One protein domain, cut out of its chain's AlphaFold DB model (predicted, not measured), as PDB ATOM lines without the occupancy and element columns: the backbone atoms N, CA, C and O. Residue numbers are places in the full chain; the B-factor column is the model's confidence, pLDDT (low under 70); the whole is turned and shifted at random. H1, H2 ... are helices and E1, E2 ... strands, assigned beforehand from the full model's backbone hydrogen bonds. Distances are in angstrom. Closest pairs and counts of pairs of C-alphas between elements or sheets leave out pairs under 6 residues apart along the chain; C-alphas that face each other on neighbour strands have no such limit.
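What this domain is: This is residues 7 to 158 of the 172 residues of an uncharacterized protein of Mesorhizobium sp. RMAD-H1 (UniProt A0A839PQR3). A strongly twisted sheet of four strands has its two long strands, E3 and E4, running on beyond the short E1 and E2 as a two-stranded ribbon, with H1 past the ribbon's far end. H2 packs over one face of E3 and E4, H4 packs on H2, and residues 138 to 158, the end of H5 and H6 among them, stick out as an arm at one end of the long axis. The printed part has 152 residues with six named helices and four named strands, in the order E1 E2 E3 H1 E4 H2 H3 H4 H5 H6; the sheet's order is E1 E2 E3 E4, antiparallel throughout, and the class is mixed, helices and strands. The whole is loose, with a radius of gyration of the C-alphas of 20.0 A, and its outline is a rod spanning 68 by 32 by 25 A.

Where its parts are: The longest strands are E3, residues 27 to 37, and E4, residues 59 to 69, each 29.0 A from first to last C-alpha. E3 bends by 58 degrees at residue 31, and E4 bends by 59 degrees at residue 63. E2 holds residues 19 to 24, 15.5 A long, and E1 residues 7 to 10, 9.7 A long, beginning at C-alpha 7 at (94.155, 159.278, 118.597). H2, the longest helix, holds residues 86 to 100 and measures 20.6 A; C-alpha 86 is at (103.096, 150.550, 122.478). H4 is residues 115 to 123, 12.5 A, and H3 is residues 108 to 112, 6.3 A. H1 is residues 41 to 49, 12.0 A, and H5 is residues 133 to 141, 12.1 A. H6, residues 144 to 157, is 19.8 A long and ends at C-alpha 157 at (143.920, 125.475, 122.852).

How they stand to each other: In the sheet, E3 and E4 are antiparallel at 158 degrees, with N 30 and O 66 2.9 A apart and N 62 and O 34 2.9 A apart, both within hydrogen-bond range. E2 and E3 form a hairpin at 128 degrees, with N 22 to O 29 at 2.9 A. E1 and E2 form another at 120 degrees, with N 10 to O 19 at 2.9 A. E1 E2 E3 is a meander, each strand the antiparallel neighbour of the one before. H2 is on the sheet, over E3 and E4, at a height over the sheet of 8.4 A, slantwise to the strands at 55 degrees to E3 on the local plane; this gives two layers, a helix on one face of a sheet. The closest C-alphas of E4 and H2 are those of Phe 65 and Ala 89, 6.4 A apart. H2 touches H4 with residues 92 to 96 alone, the closest C-alphas being those of Cys 92 and Ala 121 at 5.6 A; they run opposite ways at a steep tilt of 39 degrees. H3 and H4 meet only through their link. H5 only grazes the sheet, with residues 133 to 135. H1 and H5 are close but not clearly touching, the C-alphas of Ala 43 and Ile 135 being 7.9 A apart. H5 and H6 are apart. In each of the six helices every O i to N i+4 pair is within hydrogen-bond range.

The domain as a whole: The two C-alphas farthest apart are those of Arg 106 and Arg 158, at 68.4 A. Residues 49 to 54 and 138 to 158 stand free; the body without them spans 53 by 30 by 24 A. The printed part has no cut. The one long link, E4 to H2, has 16 residues; within it residues 81 to 82 pair antiparallel with residues 128 to 129. The mean pLDDT of the printed part is 81.3, with 37 residues under 70, among them residues 51 to 55 and 130 to 151.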
ATOM      1  N   ARG A   7      93.082 158.533 119.262       94.94
ATOM      2  CA  ARG A   7      94.155 159.278 118.597       94.94
ATOM      3  C   ARG A   7      93.825 160.770 118.594       94.94
ATOM      4  O   ARG A   7      92.749 161.149 118.139       94.94
ATOM      5  N   GLN A   8      94.716 161.601 119.121       93.44
ATOM      6  CA  GLN A   8      94.529 163.049 119.250       93.44
ATOM      7  C   GLN A   8      95.868 163.775 119.117       93.44
ATOM      8  O   GLN A   8      96.921 163.189 119.355       93.44
ATOM      9  N   HIS A   9      95.833 165.061 118.774       93.25
ATOM     10  CA  HIS A   9      97.017 165.912 118.857       93.25
ATOM     11  C   HIS A   9      97.044 166.610 120.214       93.25
ATOM     12  O   HIS A   9      96.073 167.268 120.587       93.25
ATOM     13  N   ILE A  10      98.155 166.491 120.936       92.69
ATOM     14  CA  ILE A  10      98.374 167.183 122.207       92.69
ATOM     15  C   ILE A  10      99.572 168.118 122.093       92.69
ATOM     16  O   ILE A  10     100.492 167.884 121.314       92.69
ATOM     17  N   ARG A  11      99.595 169.184 122.888       93.31
ATOM     18  CA  ARG A  11     100.759 170.071 122.977       93.31
ATOM     19  C   ARG A  11     101.596 169.661 124.183       93.31
ATOM     20  O   ARG A  11     101.145 169.856 125.308       93.31
ATOM     21  N   LEU A  12     102.793 169.115 123.964       91.56
ATOM     22  CA  LEU A  12     103.755 168.906 125.050       91.56
ATOM     23  C   LEU A  12     104.407 170.234 125.432       91.56
ATOM     24  O   LEU A  12     104.584 171.112 124.593       91.56
ATOM     25  N   ARG A  13     104.799 170.378 126.699       88.81
ATOM     26  CA  ARG A  13     105.442 171.613 127.190       88.81
ATOM     27  C   ARG A  13     106.816 171.879 126.579       88.81
ATOM     28  O   ARG A  13     107.246 173.022 126.524       88.81
ATOM     29  N   GLU A  14     107.498 170.824 126.161       84.69
ATOM     30  CA  GLU A  14     108.842 170.868 125.574       84.69
ATOM     31  C   GLU A  14     108.832 171.019 124.043       84.69
ATOM     32  O   GLU A  14     109.882 171.243 123.449       84.69
ATOM     33  N   THR A  15     107.669 170.908 123.391       84.00
ATOM     34  CA  THR A  15     107.548 170.986 121.929       84.00
ATOM     35  C   THR A  15     106.750 172.210 121.504       84.00
ATOM     36  O   THR A  15     105.682 172.487 122.047       84.00
ATOM     37  N   LEU A  16     107.215 172.903 120.466       81.81
ATOM     38  CA  LEU A  16     106.506 174.053 119.892       81.81
ATOM     39  C   LEU A  16     105.243 173.632 119.115       81.81
ATOM     40  O   LEU A  16     104.208 174.300 119.184       81.81
ATOM     41  N   SER A  17     105.317 172.498 118.417       87.31
ATOM     42  CA  SER A  17     104.217 171.953 117.616       87.31
ATOM     43  C   SER A  17     103.436 170.886 118.384       87.31
ATOM     44  O   SER A  17     104.034 170.154 119.176       87.31
ATOM     45  N   PRO A  18     102.115 170.760 118.159       90.81
ATOM     46  CA  PRO A  18     101.358 169.618 118.649       90.81
ATOM     47  C   PRO A  18     101.937 168.303 118.124       90.81
ATOM     48  O   PRO A  18     102.358 168.218 116.971       90.81
ATOM     49  N   VAL A  19     101.917 167.280 118.967       93.62
ATOM     50  CA  VAL A  19     102.349 165.923 118.644       93.62
ATOM     51  C   VAL A  19     101.152 164.992 118.644       93.62
ATOM     52  O   VAL A  19     100.204 165.167 119.412       93.62
ATOM     53  N   GLU A  20     101.198 163.994 117.779       95.94
ATOM     54  CA  GLU A  20     100.200 162.940 117.766       95.94
ATOM     55  C   GLU A  20     100.372 162.028 118.990       95.94
ATOM     56  O   GLU A  20     101.486 161.646 119.354       95.94
ATOM     57  N   ALA A  21      99.261 161.690 119.637       95.44
ATOM     58  CA  ALA A  21      99.240 160.871 120.834       95.44
ATOM     59  C   ALA A  21      97.992 159.986 120.903       95.44
ATOM     60  O   ALA A  21      96.941 160.290 120.335       95.44
ATOM     61  N   HIS A  22      98.091 158.907 121.674       96.56
ATOM     62  CA  HIS A  22      96.950 158.073 122.041       96.56
ATOM     63  C   HIS A  22      96.506 158.406 123.463       96.56
ATOM     64  O   HIS A  22      97.249 158.178 124.415       96.56
ATOM     65  N   VAL A  23      95.299 158.950 123.607       93.94
ATOM     66  CA  VAL A  23      94.789 159.516 124.858       93.94
ATOM     67  C   VAL A  23      93.727 158.616 125.485       93.94
ATOM     68  O   VAL A  23      92.834 158.126 124.793       93.94
ATOM     69  N   CYS A  24      93.809 158.414 126.800       92.00
ATOM     70  CA  CYS A  24      92.832 157.694 127.613       92.00
ATOM     71  C   CYS A  24      92.788 158.289 129.028       92.00
ATOM     72  O   CYS A  24      93.817 158.350 129.695       92.00
ATOM     73  N   ASP A  25      91.606 158.706 129.495       88.88
ATOM     74  CA  ASP A  25      91.362 159.223 130.856       88.88
ATOM     75  C   ASP A  25      92.399 160.267 131.339       88.88
ATOM     76  O   ASP A  25      92.850 160.245 132.484       88.88
ATOM     77  N   GLY A  26      92.797 161.182 130.445       89.38
ATOM     78  CA  GLY A  26      93.747 162.267 130.730       89.38
ATOM     79  C   GLY A  26      95.231 161.895 130.609       89.38
ATOM     80  O   GLY A  26      96.088 162.778 130.645       89.38
ATOM     81  N   LEU A  27      95.555 160.623 130.376       92.56
ATOM     82  CA  LEU A  27      96.900 160.174 130.015       92.56
ATOM     83  C   LEU A  27      97.057 160.088 128.502       92.56
ATOM     84  O   LEU A  27      96.148 159.656 127.800       92.56
ATOM     85  N   ALA A  28      98.230 160.462 128.012       94.88
ATOM     86  CA  ALA A  28      98.608 160.401 126.613       94.88
ATOM     87  C   ALA A  28      99.862 159.546 126.434       94.88
ATOM     88  O   ALA A  28     100.840 159.726 127.155       94.88
ATOM     89  N   ILE A  29      99.835 158.651 125.452       96.88
ATOM     90  CA  ILE A  29     100.992 157.891 124.981       96.88
ATOM     91  C   ILE A  29     101.551 158.609 123.755       96.88
ATOM     92  O   ILE A  29     100.818 158.817 122.786       96.88
ATOM     93  N   VAL A  30     102.834 158.964 123.790       96.44
ATOM     94  CA  VAL A  30     103.516 159.722 122.735       96.44
ATOM     95  C   VAL A  30     104.774 158.983 122.297       96.44
ATOM     96  O   VAL A  30     105.551 158.544 123.144       96.44
ATOM     97  N   ALA A  31     104.990 158.861 120.989       95.06
ATOM     98  CA  ALA A  31     106.235 158.322 120.452       95.06
ATOM     99  C   ALA A  31     107.397 159.295 120.702       95.06
ATOM    100  O   ALA A  31     107.258 160.509 120.526       95.06
ATOM    101  N   ARG A  32     108.538 158.765 121.140       92.06
ATOM    102  CA  ARG A  32     109.707 159.553 121.526       92.06
ATOM    103  C   ARG A  32     110.997 158.817 121.208       92.06
ATOM    104  O   ARG A  32     111.066 157.592 121.294       92.06
ATOM    105  N   ASP A  33     112.018 159.618 120.941       89.38
ATOM    106  CA  ASP A  33     113.379 159.155 120.735       89.38
ATOM    107  C   ASP A  33     114.200 159.429 121.999       89.38
ATOM    108  O   ASP A  33     114.113 160.504 122.600       89.38
ATOM    109  N   LEU A  34     114.984 158.441 122.414       84.25
ATOM    110  CA  LEU A  34     115.906 158.520 123.537       84.25
ATOM    111  C   LEU A  34     117.326 158.292 123.024       84.25
ATOM    112  O   LEU A  34     117.622 157.190 122.553       84.25
ATOM    113  N   PRO A  35     118.214 159.291 123.135       79.38
ATOM    114  CA  PRO A  35     119.634 159.054 122.948       79.38
ATOM    115  C   PRO A  35     120.176 158.163 124.077       79.38
ATOM    116  O   PRO A  35     120.070 158.501 125.257       79.38
ATOM    117  N   ASP A  36     120.760 157.024 123.712       75.19
ATOM    118  CA  ASP A  36     121.466 156.096 124.598       75.19
ATOM    119  C   ASP A  36     122.967 156.159 124.268       75.19
ATOM    120  O   ASP A  36     123.391 155.890 123.140       75.19
ATOM    121  N   GLU A  37     123.780 156.571 125.241       66.94
ATOM    122  CA  GLU A  37     125.233 156.716 125.101       66.94
ATOM    123  C   GLU A  37     125.913 155.340 125.169       66.94
ATOM    124  O   GLU A  37     126.475 154.936 126.180       66.94
ATOM    125  N   ALA A  38     125.894 154.589 124.067       69.31
ATOM    126  CA  ALA A  38     126.627 153.323 124.001       69.31
ATOM    127  C   ALA A  38     128.153 153.512 123.837       69.31
ATOM    128  O   ALA A  38     128.908 152.559 124.022       69.31
ATOM    129  N   ALA A  39     128.608 154.738 123.555       69.81
ATOM    130  CA  ALA A  39     130.006 155.146 123.390       69.81
ATOM    131  C   ALA A  39     130.730 155.424 124.725       69.81
ATOM    132  O   ALA A  39     131.216 156.528 124.968       69.81
ATOM    133  N   THR A  40     130.790 154.443 125.624       70.81
ATOM    134  CA  THR A  40     131.499 154.595 126.909       70.81
ATOM    135  C   THR A  40     132.985 154.283 126.764       70.81
ATOM    136  O   THR A  40     133.366 153.544 125.860       70.81
ATOM    137  N   ALA A  41     133.834 154.773 127.675       71.44
ATOM    138  CA  ALA A  41     135.258 154.410 127.690       71.44
ATOM    139  C   ALA A  41     135.457 152.885 127.772       71.44
ATOM    140  O   ALA A  41     136.280 152.327 127.059       71.44
ATOM    141  N   GLU A  42     134.639 152.196 128.567       68.31
ATOM    142  CA  GLU A  42     134.647 150.733 128.691       68.31
ATOM    143  C   GLU A  42     134.130 150.020 127.432       68.31
ATOM    144  O   GLU A  42     134.614 148.948 127.079       68.31
ATOM    145  N   ALA A  43     133.122 150.574 126.749       69.44
ATOM    146  CA  ALA A  43     132.627 150.040 125.481       69.44
ATOM    147  C   ALA A  43     133.659 150.223 124.368       69.44
ATOM    148  O   ALA A  43     133.896 149.297 123.597       69.44
ATOM    149  N   MET A  44     134.304 151.389 124.330       76.06
ATOM    150  CA  MET A  44     135.398 151.687 123.417       76.06
ATOM    151  C   MET A  44     136.596 150.781 123.689       76.06
ATOM    152  O   MET A  44     137.142 150.218 122.751       76.06
ATOM    153  N   GLN A  45     136.957 150.558 124.956       72.00
ATOM    154  CA  GLN A  45     138.036 149.644 125.326       72.00
ATOM    155  C   GLN A  45     137.728 148.205 124.893       72.00
ATOM    156  O   GLN A  45     138.553 147.579 124.242       72.00
ATOM    157  N   ARG A  46     136.503 147.709 125.132       70.88
ATOM    158  CA  ARG A  46     136.065 146.392 124.629       70.88
ATOM    159  C   ARG A  46     136.125 146.284 123.106       70.88
ATOM    160  O   ARG A  46     136.474 145.227 122.593       70.88
ATOM    161  N   TRP A  47     135.768 147.349 122.390       77.38
ATOM    162  CA  TRP A  47     135.894 147.392 120.934       77.38
ATOM    163  C   TRP A  47     137.366 147.384 120.497       77.38
ATOM    164  O   TRP A  47     137.727 146.635 119.594       77.38
ATOM    165  N   LEU A  48     138.227 148.155 121.172       79.38
ATOM    166  CA  LEU A  48     139.666 148.221 120.908       79.38
ATOM    167  C   LEU A  48     140.389 146.894 121.170       79.38
ATOM    168  O   LEU A  48     141.330 146.596 120.429       79.38
ATOM    169  N   ASP A  49     139.964 146.153 122.196       79.75
ATOM    170  CA  ASP A  49     140.531 144.869 122.630       79.75
ATOM    171  C   ASP A  49     140.030 143.673 121.788       79.75
ATOM    172  O   ASP A  49     140.613 142.591 121.852       79.75
ATOM    173  N   GLY A  50     138.950 143.840 121.014       73.25
ATOM    174  CA  GLY A  50     138.441 142.839 120.069       73.25
ATOM    175  C   GLY A  50     139.043 142.964 118.663       73.25
ATOM    176  O   GLY A  50     139.885 143.819 118.404       73.25
ATOM    177  N   ASP A  51     138.551 142.163 117.713       69.56
ATOM    178  CA  ASP A  51     139.030 142.162 116.315       69.56
ATOM    179  C   ASP A  51     138.633 143.415 115.505       69.56
ATOM    180  O   ASP A  51     138.990 143.534 114.333       69.56
ATOM    181  N   ARG A  52     137.898 144.369 116.108       69.31
ATOM    182  CA  ARG A  52     137.447 145.634 115.485       69.31
ATOM    183  C   ARG A  52     136.726 145.448 114.140       69.31
ATOM    184  O   ARG A  52     136.727 146.353 113.311       69.31
ATOM    185  N   SER A  53     136.116 144.284 113.916       58.88
ATOM    186  CA  SER A  53     135.399 143.966 112.675       58.88
ATOM    187  C   SER A  53     134.074 144.722 112.528       58.88
ATOM    188  O   SER A  53     133.573 144.845 111.413       58.88
ATOM    189  N   ASP A  54     133.535 145.244 113.633       67.00
ATOM    190  CA  ASP A  54     132.275 145.989 113.688       67.00
ATOM    191  C   ASP A  54     132.497 147.496 113.914       67.00
ATOM    192  O   ASP A  54     133.574 147.942 114.319       67.00
ATOM    193  N   GLU A  55     131.452 148.291 113.671       69.88
ATOM    194  CA  GLU A  55     131.456 149.749 113.837       69.88
ATOM    195  C   GLU A  55     131.765 150.159 115.298       69.88
ATOM    196  O   GLU A  55     131.287 149.507 116.236       69.88
ATOM    197  N   PRO A  56     132.570 151.217 115.532       70.50
ATOM    198  CA  PRO A  56     132.898 151.660 116.882       70.50
ATOM    199  C   PRO A  56     131.641 152.080 117.660       70.50
ATOM    200  O   PRO A  56     130.687 152.603 117.078       70.50
ATOM    201  N   PRO A  57     131.627 151.894 118.991       73.31
ATOM    202  CA  PRO A  57     130.467 152.221 119.805       73.31
ATOM    203  C   PRO A  57     130.156 153.720 119.717       73.31
ATOM    204  O   PRO A  57     130.990 154.563 120.048       73.31
ATOM    205  N   GLY A  58     128.941 154.033 119.262       74.38
ATOM    206  CA  GLY A  58     128.434 155.388 119.038       74.38
ATOM    207  C   GLY A  58     127.187 155.710 119.867       74.38
ATOM    208  O   GLY A  58     126.744 154.926 120.708       74.38
ATOM    209  N   GLN A  59     126.599 156.883 119.631       76.00
ATOM    210  CA  GLN A  59     125.290 157.229 120.185       76.00
ATOM    211  C   GLN A  59     124.202 156.418 119.471       76.00
ATOM    212  O   GLN A  59     124.102 156.450 118.246       76.00
ATOM    213  N   LEU A  60     123.366 155.712 120.230       78.19
ATOM    214  CA  LEU A  60     122.232 154.961 119.695       78.19
ATOM    215  C   LEU A  60     120.945 155.744 119.933       78.19
ATOM    216  O   LEU A  60     120.671 156.168 121.053       78.19
ATOM    217  N   ILE A  61     120.123 155.908 118.897       83.25
ATOM    218  CA  ILE A  61     118.788 156.493 119.043       83.25
ATOM    219  C   ILE A  61     117.773 155.369 119.221       83.25
ATOM    220  O   ILE A  61     117.524 154.583 118.307       83.25
ATOM    221  N   ARG A  62     117.168 155.297 120.407       85.12
ATOM    222  CA  ARG A  62     116.090 154.355 120.708       85.12
ATOM    223  C   ARG A  62     114.742 155.008 120.478       85.12
ATOM    224  O   ARG A  62     114.465 156.045 121.066       85.12
ATOM    225  N   ARG A  63     113.884 154.357 119.697       90.69
ATOM    226  CA  ARG A  63     112.487 154.770 119.527       90.69
ATOM    227  C   ARG A  63     111.599 153.998 120.482       90.69
ATOM    228  O   ARG A  63     111.658 152.772 120.507       90.69
ATOM    229  N   GLY A  64     110.777 154.706 121.234       93.62
ATOM    230  CA  GLY A  64     109.848 154.115 122.184       93.62
ATOM    231  C   GLY A  64     108.714 155.074 122.500       93.62
ATOM    232  O   GLY A  64     108.372 155.949 121.701       93.62
ATOM    233  N   PHE A  65     108.126 154.912 123.679       96.44
ATOM    234  CA  PHE A  65     106.957 155.675 124.088       96.44
ATOM    235  C   PHE A  65     107.156 156.340 125.444       96.44
ATOM    236  O   PHE A  65     107.719 155.763 126.372       96.44
ATOM    237  N   ALA A  66     106.645 157.555 125.563       95.62
ATOM    238  CA  ALA A  66     106.540 158.283 126.811       95.62
ATOM    239  C   ALA A  66     105.069 158.520 127.153       95.62
ATOM    240  O   ALA A  66     104.198 158.579 126.283       95.62
ATOM    241  N   LEU A  67     104.805 158.680 128.441       95.00
ATOM    242  CA  LEU A  67     103.529 159.089 128.984       95.00
ATOM    243  C   LEU A  67     103.562 160.582 129.286       95.00
ATOM    244  O   LEU A  67     104.499 161.095 129.904       95.00
ATOM    245  N   ALA A  68     102.503 161.267 128.890       93.88
ATOM    246  CA  ALA A  68     102.262 162.665 129.193       93.88
ATOM    247  C   ALA A  68     100.854 162.849 129.755       93.88
ATOM    248  O   ALA A  68      99.949 162.051 129.515       93.88
ATOM    249  N   HIS A  69     100.653 163.934 130.487       92.50
ATOM    250  CA  HIS A  69      99.323 164.393 130.841       92.50
ATOM    251  C   HIS A  69      98.715 165.149 129.655       92.50
ATOM    252  O   HIS A  69      99.252 166.170 129.218       92.50
ATOM    253  N   ALA A  70      97.597 164.646 129.132       91.00
ATOM    254  CA  ALA A  70      97.039 165.055 127.845       91.00
ATOM    255  C   ALA A  70      96.635 166.535 127.798       91.00
ATOM    256  O   ALA A  70      96.857 167.200 126.789       91.00
ATOM    257  N   SER A  71      96.073 167.067 128.887       88.12
ATOM    258  CA  SER A  71      95.557 168.443 128.920       88.12
ATOM    259  C   SER A  71      96.641 169.494 129.172       88.12
ATOM    260  O   SER A  71      96.530 170.618 128.692       88.12
ATOM    261  N   SER A  72      97.700 169.153 129.911       88.56
ATOM    262  CA  SER A  72      98.740 170.116 130.297       88.56
ATOM    263  C   SER A  72     100.053 169.983 129.535       88.56
ATOM    264  O   SER A  72     100.941 170.824 129.719       88.56
ATOM    265  N   GLY A  73     100.218 168.892 128.783       89.69
ATOM    266  CA  GLY A  73     101.453 168.569 128.081       89.69
ATOM    267  C   GLY A  73     102.623 168.195 128.985       89.69
ATOM    268  O   GLY A  73     103.766 168.200 128.528       89.69
ATOM    269  N   TYR A  74     102.382 167.958 130.277       90.19
ATOM    270  CA  TYR A  74     103.439 167.610 131.222       90.19
ATOM    271  C   TYR A  74     103.881 166.162 131.006       90.19
ATOM    272  O   TYR A  74     103.057 165.253 131.093       90.19
ATOM    273  N   LEU A  75     105.171 165.951 130.737       91.75
ATOM    274  CA  LEU A  75     105.747 164.612 130.649       91.75
ATOM    275  C   LEU A  75     105.768 163.953 132.027       91.75
ATOM    276  O   LEU A  75     106.294 164.505 132.989       91.75
ATOM    277  N   LEU A  76     105.185 162.762 132.088       91.12
ATOM    278  CA  LEU A  76     105.141 161.918 133.276       91.12
ATOM    279  C   LEU A  76     106.299 160.935 133.279       91.12
ATOM    280  O   LEU A  76     106.859 160.644 134.332       91.12
ATOM    281  N   THR A  77     106.663 160.432 132.099       91.94
ATOM    282  CA  THR A  77     107.861 159.615 131.943       91.94
ATOM    283  C   THR A  77     109.086 160.424 132.370       91.94
ATOM    284  O   THR A  77     109.290 161.527 131.851       91.94
ATOM    285  N   PRO A  78     109.900 159.905 133.308       88.88
ATOM    286  CA  PRO A  78     111.117 160.573 133.740       88.88
ATOM    287  C   PRO A  78     112.070 160.863 132.578       88.88
ATOM    288  O   PRO A  78     112.122 160.131 131.588       88.88
ATOM    289  N   ALA A  79     112.876 161.913 132.727       84.06
ATOM    290  CA  ALA A  79     113.919 162.218 131.760       84.06
ATOM    291  C   ALA A  79     114.863 161.017 131.593       84.06
ATOM    292  O   ALA A  79     115.302 160.408 132.569       84.06
ATOM    293  N   GLY A  80     115.169 160.680 130.342       82.62
ATOM    294  CA  GLY A  80     116.019 159.541 130.021       82.62
ATOM    295  C   GLY A  80     115.314 158.183 130.063       82.62
ATOM    296  O   GLY A  80     116.000 157.173 129.975       82.62
ATOM    297  N   TRP A  81     113.989 158.124 130.229       90.75
ATOM    298  CA  TRP A  81     113.236 156.868 130.231       90.75
ATOM    299  C   TRP A  81     112.350 156.746 128.996       90.75
ATOM    300  O   TRP A  81     111.831 157.743 128.497       90.75
ATOM    301  N   LEU A  82     112.142 155.513 128.531       93.62
ATOM    302  CA  LEU A  82     111.157 155.184 127.499       93.62
ATOM    303  C   LEU A  82     110.546 153.815 127.739       93.62
ATOM    304  O   LEU A  82     111.220 152.887 128.166       93.62
ATOM    305  N   LEU A  83     109.278 153.670 127.390       94.88
ATOM    306  CA  LEU A  83     108.638 152.371 127.257       94.88
ATOM    307  C   LEU A  83     109.025 151.769 125.895       94.88
ATOM    308  O   LEU A  83     109.019 152.499 124.899       94.88
ATOM    309  N   PRO A  84     109.375 150.473 125.842       91.94
ATOM    310  CA  PRO A  84     109.987 149.859 124.663       91.94
ATOM    311  C   PRO A  84     109.054 149.812 123.451       91.94
ATOM    312  O   PRO A  84     109.497 149.951 122.315       91.94
ATOM    313  N   ASP A  85     107.760 149.621 123.693       94.50
ATOM    314  CA  ASP A  85     106.746 149.473 122.661       94.50
ATOM    315  C   ASP A  85     105.381 149.992 123.138       94.50
ATOM    316  O   ASP A  85     105.192 150.409 124.290       94.50
ATOM    317  N   PHE A  86     104.419 150.008 122.214       94.44
ATOM    318  CA  PHE A  86     103.096 150.550 122.478       94.44
ATOM    319  C   PHE A  86     102.321 149.703 123.493       94.44
ATOM    320  O   PHE A  86     101.581 150.256 124.303       94.44
ATOM    321  N   ASP A  87     102.503 148.383 123.513       95.25
ATOM    322  CA  ASP A  87     101.803 147.506 124.451       95.25
ATOM    323  C   ASP A  87     102.337 147.659 125.877       95.25
ATOM    324  O   ASP A  87     101.552 147.702 126.829       95.25
ATOM    325  N   ALA A  88     103.645 147.843 126.052       95.38
ATOM    326  CA  ALA A  88     104.251 148.254 127.310       95.38
ATOM    327  C   ALA A  88     103.671 149.592 127.786       95.38
ATOM    328  O   ALA A  88     103.267 149.708 128.944       95.38
ATOM    329  N   ALA A  89     103.518 150.572 126.891       95.56
ATOM    330  CA  ALA A  89     102.889 151.841 127.239       95.56
ATOM    331  C   ALA A  89     101.411 151.697 127.625       95.56
ATOM    332  O   ALA A  89     100.974 152.278 128.619       95.56
ATOM    333  N   ARG A  90     100.643 150.866 126.913       94.75
ATOM    334  CA  ARG A  90      99.247 150.551 127.257       94.75
ATOM    335  C   ARG A  90      99.130 149.870 128.613       94.75
ATOM    336  O   ARG A  90      98.235 150.214 129.385       94.75
ATOM    337  N   ARG A  91     100.010 148.910 128.914       94.88
ATOM    338  CA  ARG A  91     100.078 148.259 130.232       94.88
ATOM    339  C   ARG A  91     100.399 149.281 131.319       94.88
ATOM    340  O   ARG A  91      99.694 149.313 132.322       94.88
ATOM    341  N   CYS A  92     101.360 150.170 131.076       94.94
ATOM    342  CA  CYS A  92     101.736 151.221 132.019       94.94
ATOM    343  C   CYS A  92     100.564 152.174 132.308       94.94
ATOM    344  O   CYS A  92     100.231 152.419 133.467       94.94
ATOM    345  N   VAL A  93      99.861 152.629 131.264       93.44
ATOM    346  CA  VAL A  93      98.636 153.435 131.399       93.44
ATOM    347  C   VAL A  93      97.572 152.691 132.206       93.44
ATOM    348  O   VAL A  93      96.981 153.279 133.107       93.44
ATOM    349  N   ARG A  94      97.341 151.400 131.936       92.56
ATOM    350  CA  ARG A  94      96.377 150.594 132.700       92.56
ATOM    351  C   ARG A  94      96.744 150.521 134.179       92.56
ATOM    352  O   ARG A  94      95.895 150.836 134.999       92.56
ATOM    353  N   LEU A  95      97.996 150.208 134.516       93.00
ATOM    354  CA  LEU A  95      98.461 150.161 135.908       93.00
ATOM    355  C   LEU A  95      98.216 151.487 136.640       93.00
ATOM    356  O   LEU A  95      97.722 151.502 137.768       93.00
ATOM    357  N   LEU A  96      98.518 152.609 135.983       91.81
ATOM    358  CA  LEU A  96      98.307 153.936 136.553       91.81
ATOM    359  C   LEU A  96      96.819 154.262 136.726       91.81
ATOM    360  O   LEU A  96      96.424 154.770 137.774       91.81
ATOM    361  N   LEU A  97      95.982 153.959 135.736       89.94
ATOM    362  CA  LEU A  97      94.544 154.232 135.801       89.94
ATOM    363  C   LEU A  97      93.779 153.266 136.714       89.94
ATOM    364  O   LEU A  97      92.726 153.631 137.236       89.94
ATOM    365  N   ASP A  98      94.263 152.044 136.910       89.94
ATOM    366  CA  ASP A  98      93.668 151.080 137.839       89.94
ATOM    367  C   ASP A  98      93.950 151.486 139.287       89.94
ATOM    368  O   ASP A  98      93.091 151.334 140.153       89.94
ATOM    369  N   ARG A  99      95.117 152.085 139.543       87.38
ATOM    370  CA  ARG A  99      95.515 152.536 140.881       87.38
ATOM    371  C   ARG A  99      95.061 153.958 141.223       87.38
ATOM    372  O   ARG A  99      94.797 154.244 142.386       87.38
ATOM    373  N   PHE A 100      94.968 154.846 140.231       86.31
ATOM    374  CA  PHE A 100      94.715 156.282 140.432       86.31
ATOM    375  C   PHE A 100      93.632 156.854 139.502       86.31
ATOM    376  O   PHE A 100      93.594 158.063 139.251       86.31
ATOM    377  N   GLY A 101      92.759 155.997 138.960       69.81
ATOM    378  CA  GLY A 101      91.693 156.373 138.029       69.81
ATOM    379  C   GLY A 101      90.869 157.552 138.547       69.81
ATOM    380  O   GLY A 101      90.216 157.457 139.579       69.81
ATOM    381  N   GLY A 102      90.933 158.681 137.840       75.44
ATOM    382  CA  GLY A 102      90.264 159.930 138.220       75.44
ATOM    383  C   GLY A 102      91.192 161.051 138.701       75.44
ATOM    384  O   GLY A 102      90.757 162.200 138.733       75.44
ATOM    385  N   MET A 103      92.465 160.775 139.013       79.44
ATOM    386  CA  MET A 103      93.448 161.834 139.306       79.44
ATOM    387  C   MET A 103      94.033 162.458 138.039       79.44
ATOM    388  O   MET A 103      94.246 163.664 137.993       79.44
ATOM    389  N   PHE A 104      94.235 161.662 136.988       78.81
ATOM    390  CA  PHE A 104      94.790 162.138 135.715       78.81
ATOM    391  C   PHE A 104      93.801 162.950 134.867       78.81
ATOM    392  O   PHE A 104      94.198 163.535 133.873       78.81
ATOM    393  N   GLY A 105      92.526 163.019 135.260       69.75
ATOM    394  CA  GLY A 105      91.564 163.973 134.698       69.75
ATOM    395  C   GLY A 105      91.564 165.336 135.404       69.75
ATOM    396  O   GLY A 105      90.767 166.199 135.044       69.75
ATOM    397  N   ARG A 106      92.396 165.519 136.441       73.75
ATOM    398  CA  ARG A 106      92.474 166.736 137.266       73.75
ATOM    399  C   ARG A 106      93.728 167.552 136.926       73.75
ATOM    400  O   ARG A 106      94.349 167.384 135.881       73.75
ATOM    401  N   ASP A 107      94.071 168.499 137.792       71.50
ATOM    402  CA  ASP A 107      95.183 169.417 137.587       71.50
ATOM    403  C   ASP A 107      96.571 168.735 137.702       71.50
ATOM    404  O   ASP A 107      96.741 167.699 138.344       71.50
ATOM    405  N   VAL A 108      97.597 169.360 137.113       71.94
ATOM    406  CA  VAL A 108      98.988 168.858 137.092       71.94
ATOM    407  C   VAL A 108      99.616 168.657 138.468       71.94
ATOM    408  O   VAL A 108     100.411 167.735 138.631       71.94
ATOM    409  N   ARG A 109      99.312 169.507 139.451       73.44
ATOM    410  CA  ARG A 109      99.892 169.435 140.799       73.44
ATOM    411  C   ARG A 109      99.505 168.130 141.474       73.44
ATOM    412  O   ARG A 109     100.356 167.488 142.082       73.44
ATOM    413  N   SER A 110      98.260 167.698 141.277       70.62
ATOM    414  CA  SER A 110      97.778 166.394 141.737       70.62
ATOM    415  C   SER A 110      98.614 165.247 141.149       70.62
ATOM    416  O   SER A 110      98.923 164.281 141.838       70.62
ATOM    417  N   ILE A 111      99.071 165.385 139.904       73.19
ATOM    418  CA  ILE A 111      99.818 164.346 139.188       73.19
ATOM    419  C   ILE A 111     101.308 164.324 139.556       73.19
ATOM    420  O   ILE A 111     101.904 163.251 139.620       73.19
ATOM    421  N   GLN A 112     101.919 165.475 139.852       71.00
ATOM    422  CA  GLN A 112     103.324 165.539 140.282       71.00
ATOM    423  C   GLN A 112     103.580 164.745 141.571       71.00
ATOM    424  O   GLN A 112     104.650 164.160 141.736       71.00
ATOM    425  N   THR A 113     102.577 164.651 142.450       76.88
ATOM    426  CA  THR A 113     102.663 163.827 143.668       76.88
ATOM    427  C   THR A 113     102.731 162.321 143.385       76.88
ATOM    428  O   THR A 113     103.163 161.556 144.244       76.88
ATOM    429  N   LEU A 114     102.382 161.884 142.168       82.62
ATOM    430  CA  LEU A 114     102.392 160.479 141.752       82.62
ATOM    431  C   LEU A 114     103.742 160.024 141.180       82.62
ATOM    432  O   LEU A 114     103.839 158.896 140.699       82.62
ATOM    433  N   GLY A 115     104.790 160.857 141.228       83.19
ATOM    434  CA  GLY A 115     106.082 160.570 140.596       83.19
ATOM    435  C   GLY A 115     106.665 159.194 140.945       83.19
ATOM    436  O   GLY A 115     107.090 158.461 140.053       83.19
ATOM    437  N   SER A 116     106.612 158.785 142.217       87.25
ATOM    438  CA  SER A 116     107.085 157.461 142.653       87.25
ATOM    439  C   SER A 116     106.276 156.313 142.044       87.25
ATOM    440  O   SER A 116     106.844 155.315 141.604       87.25
ATOM    441  N   ALA A 117     104.956 156.466 141.958       88.62
ATOM    442  CA  ALA A 117     104.079 155.465 141.370       88.62
ATOM    443  C   ALA A 117     104.226 155.385 139.843       88.62
ATOM    444  O   ALA A 117     104.129 154.298 139.277       88.62
ATOM    445  N   VAL A 118     104.507 156.513 139.184       90.00
ATOM    446  CA  VAL A 118     104.832 156.553 137.753       90.00
ATOM    447  C   VAL A 118     106.130 155.806 137.473       90.00
ATOM    448  O   VAL A 118     106.153 154.972 136.570       90.00
ATOM    449  N   ILE A 119     107.182 156.046 138.260       91.00
ATOM    450  CA  ILE A 119     108.457 155.319 138.145       91.00
ATOM    451  C   ILE A 119     108.236 153.814 138.321       91.00
ATOM    452  O   ILE A 119     108.726 153.019 137.521       91.00
ATOM    453  N   GLU A 120     107.472 153.423 139.339       92.38
ATOM    454  CA  GLU A 120     107.182 152.019 139.615       92.38
ATOM    455  C   GLU A 120     106.406 151.353 138.467       92.38
ATOM    456  O   GLU A 120     106.799 150.293 137.985       92.38
ATOM    457  N   ALA A 121     105.369 152.011 137.942       93.38
ATOM    458  CA  ALA A 121     104.618 151.503 136.797       93.38
ATOM    459  C   ALA A 121     105.484 151.367 135.531       93.38
ATOM    460  O   ALA A 121     105.283 150.437 134.752       93.38
ATOM    461  N   HIS A 122     106.451 152.266 135.314       93.81
ATOM    462  CA  HIS A 122     107.393 152.162 134.195       93.81
ATOM    463  C   HIS A 122     108.337 150.968 134.358       93.81
ATOM    464  O   HIS A 122     108.558 150.237 133.396       93.81
ATOM    465  N   ARG A 123     108.853 150.726 135.570       90.69
ATOM    466  CA  ARG A 123     109.694 149.553 135.859       90.69
ATOM    467  C   ARG A 123     108.951 148.245 135.618       90.69
ATOM    468  O   ARG A 123     109.494 147.357 134.977       90.69
ATOM    469  N   GLN A 124     107.694 148.158 136.055       92.94
ATOM    470  CA  GLN A 124     106.836 146.987 135.818       92.94
ATOM    471  C   GLN A 124     106.507 146.757 134.335       92.94
ATOM    472  O   GLN A 124     106.030 145.687 133.967       92.94
ATOM    473  N   CYS A 125     106.737 147.764 133.491       94.19
ATOM    474  CA  CYS A 125     106.530 147.704 132.048       94.19
ATOM    475  C   CYS A 125     107.854 147.708 131.271       94.19
ATOM    476  O   CYS A 125     107.866 148.106 130.106       94.19
ATOM    477  N   ASP A 126     108.950 147.290 131.911       90.56
ATOM    478  CA  ASP A 126     110.265 147.096 131.289       90.56
ATOM    479  C   ASP A 126     110.822 148.353 130.602       90.56
ATOM    480  O   ASP A 126     111.490 148.270 129.565       90.56
ATOM    481  N   ALA A 127     110.533 149.530 131.168       89.56
ATOM    482  CA  ALA A 127     111.022 150.791 130.630       89.56
ATOM    483  C   ALA A 127     112.556 150.814 130.544       89.56
ATOM    484  O   ALA A 127     113.267 150.452 131.483       89.56
ATOM    485  N   TRP A 128     113.058 151.300 129.414       88.06
ATOM    486  CA  TRP A 128     114.463 151.610 129.208       88.06
ATOM    487  C   TRP A 128     114.875 152.786 130.072       88.06
ATOM    488  O   TRP A 128     114.142 153.769 130.191       88.06
ATOM    489  N   THR A 129     116.081 152.697 130.623       82.69
ATOM    490  CA  THR A 129     116.701 153.768 131.404       82.69
ATOM    491  C   THR A 129     118.007 154.155 130.723       82.69
ATOM    492  O   THR A 129     118.946 153.367 130.679       82.69
ATOM    493  N   GLY A 130     118.040 155.340 130.124       69.62
ATOM    494  CA  GLY A 130     119.088 155.782 129.210       69.62
ATOM    495  C   GLY A 130     120.509 155.851 129.784       69.62
ATOM    496  O   GLY A 130     120.798 155.469 130.920       69.62
ATOM    497  N   ARG A 131     121.393 156.358 128.924       61.84
ATOM    498  CA  ARG A 131     122.867 156.369 128.946       61.84
ATOM    499  C   ARG A 131     123.580 155.021 128.891       61.84
ATOM    500  O   ARG A 131     124.662 154.999 128.338       61.84
ATOM    501  N   HIS A 132     123.032 153.914 129.394       65.62
ATOM    502  CA  HIS A 132     123.716 152.607 129.309       65.62
ATOM    503  C   HIS A 132     122.760 151.404 129.233       65.62
ATOM    504  O   HIS A 132     123.136 150.292 129.618       65.62
ATOM    505  N   ASP A 133     121.502 151.588 128.815       68.25
ATOM    506  CA  ASP A 133     120.535 150.472 128.790       68.25
ATOM    507  C   ASP A 133     120.983 149.388 127.806       68.25
ATOM    508  O   ASP A 133     120.957 148.199 128.129       68.25
ATOM    509  N   GLN A 134     121.480 149.796 126.627       67.25
ATOM    510  CA  GLN A 134     121.947 148.851 125.607       67.25
ATOM    511  C   GLN A 134     123.103 147.997 126.104       67.25
ATOM    512  O   GLN A 134     123.082 146.785 125.924       67.25
ATOM    513  N   ILE A 135     124.091 148.608 126.759       62.06
ATOM    514  CA  ILE A 135     125.244 147.878 127.289       62.06
ATOM    515  C   ILE A 135     124.798 146.903 128.375       62.06
ATOM    516  O   ILE A 135     125.249 145.764 128.371       62.06
ATOM    517  N   ARG A 136     123.888 147.309 129.271       66.88
ATOM    518  CA  ARG A 136     123.360 146.422 130.317       66.88
ATOM    519  C   ARG A 136     122.608 145.229 129.734       66.88
ATOM    520  O   ARG A 136     122.837 144.108 130.172       66.88
ATOM    521  N   ARG A 137     121.765 145.445 128.720       63.22
ATOM    522  CA  ARG A 137     121.071 144.357 128.014       63.22
ATOM    523  C   ARG A 137     122.040 143.446 127.275       63.22
ATOM    524  O   ARG A 137     121.899 142.234 127.371       63.22
ATOM    525  N   LEU A 138     123.034 144.014 126.592       61.69
ATOM    526  CA  LEU A 138     124.072 143.239 125.919       61.69
ATOM    527  C   LEU A 138     124.876 142.408 126.922       61.69
ATOM    528  O   LEU A 138     125.020 141.213 126.712       61.69
ATOM    529  N   GLY A 139     125.310 142.995 128.039       60.19
ATOM    530  CA  GLY A 139     125.993 142.289 129.125       60.19
ATOM    531  C   GLY A 139     125.144 141.178 129.743       60.19
ATOM    532  O   GLY A 139     125.659 140.097 129.989       60.19
ATOM    533  N   ALA A 140     123.836 141.396 129.909       60.78
ATOM    534  CA  ALA A 140     122.903 140.352 130.339       60.78
ATOM    535  C   ALA A 140     122.677 139.268 129.266       60.78
ATOM    536  O   ALA A 140     122.366 138.128 129.598       60.78
ATOM    537  N   SER A 141     122.819 139.623 127.984       55.25
ATOM    538  CA  SER A 141     122.701 138.702 126.848       55.25
ATOM    539  C   SER A 141     123.996 137.964 126.513       55.25
ATOM    540  O   SER A 141     123.940 136.992 125.760       55.25
ATOM    541  N   ILE A 142     125.145 138.380 127.072       58.56
ATOM    542  CA  ILE A 142     126.345 137.543 127.092       58.56
ATOM    543  C   ILE A 142     125.953 136.329 127.917       58.56
ATOM    544  O   ILE A 142     125.890 136.361 129.143       58.56
ATOM    545  N   ASN A 143     125.604 135.263 127.208       62.22
ATOM    546  CA  ASN A 143     125.240 134.008 127.811       62.22
ATOM    547  C   ASN A 143     126.474 133.521 128.569       62.22
ATOM    548  O   ASN A 143     127.445 133.089 127.949       62.22
ATOM    549  N   GLU A 144     126.453 133.618 129.897       60.00
ATOM    550  CA  GLU A 144     127.523 133.139 130.777       60.00
ATOM    551  C   GLU A 144     127.945 131.715 130.373       60.00
ATOM    552  O   GLU A 144     129.127 131.401 130.311       60.00
ATOM    553  N   ALA A 145     127.000 130.867 129.947       61.41
ATOM    554  CA  ALA A 145     127.296 129.515 129.477       61.41
ATOM    555  C   ALA A 145     128.004 129.454 128.108       61.41
ATOM    556  O   ALA A 145     128.677 128.469 127.806       61.41
ATOM    557  N   GLU A 146     127.842 130.452 127.242       61.78
ATOM    558  CA  GLU A 146     128.589 130.577 125.984       61.78
ATOM    559  C   GLU A 146     129.976 131.186 126.222       61.78
ATOM    560  O   GLU A 146     130.967 130.694 125.678       61.78
ATOM    561  N   TYR A 147     130.063 132.178 127.112       61.62
ATOM    562  CA  TYR A 147     131.321 132.760 127.570       61.62
ATOM    563  C   TYR A 147     132.222 131.702 128.221       61.62
ATOM    564  O   TYR A 147     133.367 131.521 127.806       61.62
ATOM    565  N   GLN A 148     131.686 130.906 129.152       68.44
ATOM    566  CA  GLN A 148     132.421 129.813 129.795       68.44
ATOM    567  C   GLN A 148     132.816 128.708 128.803       68.44
ATOM    568  O   GLN A 148     133.911 128.152 128.910       68.44
ATOM    569  N   ARG A 149     131.985 128.418 127.789       69.31
ATOM    570  CA  ARG A 149     132.328 127.462 126.718       69.31
ATOM    571  C   ARG A 149     133.494 127.949 125.858       69.31
ATOM    572  O   ARG A 149     134.422 127.181 125.610       69.31
ATOM    573  N   ARG A 150     133.484 129.219 125.441       65.69
ATOM    574  CA  ARG A 150     134.601 129.822 124.695       65.69
ATOM    575  C   ARG A 150     135.871 129.902 125.540       65.69
ATOM    576  O   ARG A 150     136.949 129.596 125.039       65.69
ATOM    577  N   LEU A 151     135.750 130.216 126.830       67.00
ATOM    578  CA  LEU A 151     136.878 130.237 127.761       67.00
ATOM    579  C   LEU A 151     137.498 128.842 127.950       67.00
ATOM    580  O   LEU A 151     138.719 128.710 127.985       67.00
ATOM    581  N   ALA A 152     136.678 127.792 128.035       74.50
ATOM    582  CA  ALA A 152     137.149 126.410 128.106       74.50
ATOM    583  C   ALA A 152     137.860 125.974 126.815       74.50
ATOM    584  O   ALA A 152     138.920 125.355 126.885       74.50
ATOM    585  N   ALA A 153     137.329 126.355 125.649       71.44
ATOM    586  CA  ALA A 153     137.967 126.087 124.362       71.44
ATOM    587  C   ALA A 153     139.328 126.796 124.230       71.44
ATOM    588  O   ALA A 153     140.301 126.172 123.823       71.44
ATOM    589  N   LEU A 154     139.430 128.059 124.658       68.50
ATOM    590  CA  LEU A 154     140.694 128.806 124.676       68.50
ATOM    591  C   LEU A 154     141.710 128.218 125.667       68.50
ATOM    592  O   LEU A 154     142.899 128.149 125.367       68.50
ATOM    593  N   ARG A 155     141.257 127.746 126.837       70.38
ATOM    594  CA  ARG A 155     142.116 127.031 127.799       70.38
ATOM    595  C   ARG A 155     142.615 125.694 127.253       70.38
ATOM    596  O   ARG A 155     143.748 125.334 127.536       70.38
ATOM    597  N   ALA A 156     141.796 124.990 126.474       73.44
ATOM    598  CA  ALA A 156     142.172 123.735 125.826       73.44
ATOM    599  C   ALA A 156     143.100 123.937 124.613       73.44
ATOM    600  O   ALA A 156     143.879 123.048 124.290       73.44
ATOM    601  N   GLN A 157     143.030 125.099 123.957       64.44
ATOM    602  CA  GLN A 157     143.920 125.475 122.852       64.44
ATOM    603  C   GLN A 157     145.260 126.054 123.319       64.44
ATOM    604  O   GLN A 157     146.166 126.191 122.502       64.44
ATOM    605  N   ARG A 158     145.414 126.383 124.609       48.34
ATOM    606  CA  ARG A 158     146.710 126.779 125.169       48.34
ATOM    607  C   ARG A 158     147.614 125.538 125.221       48.34
ATOM    608  O   ARG A 158     147.290 124.616 125.972       48.34
TER     609      ARG A 158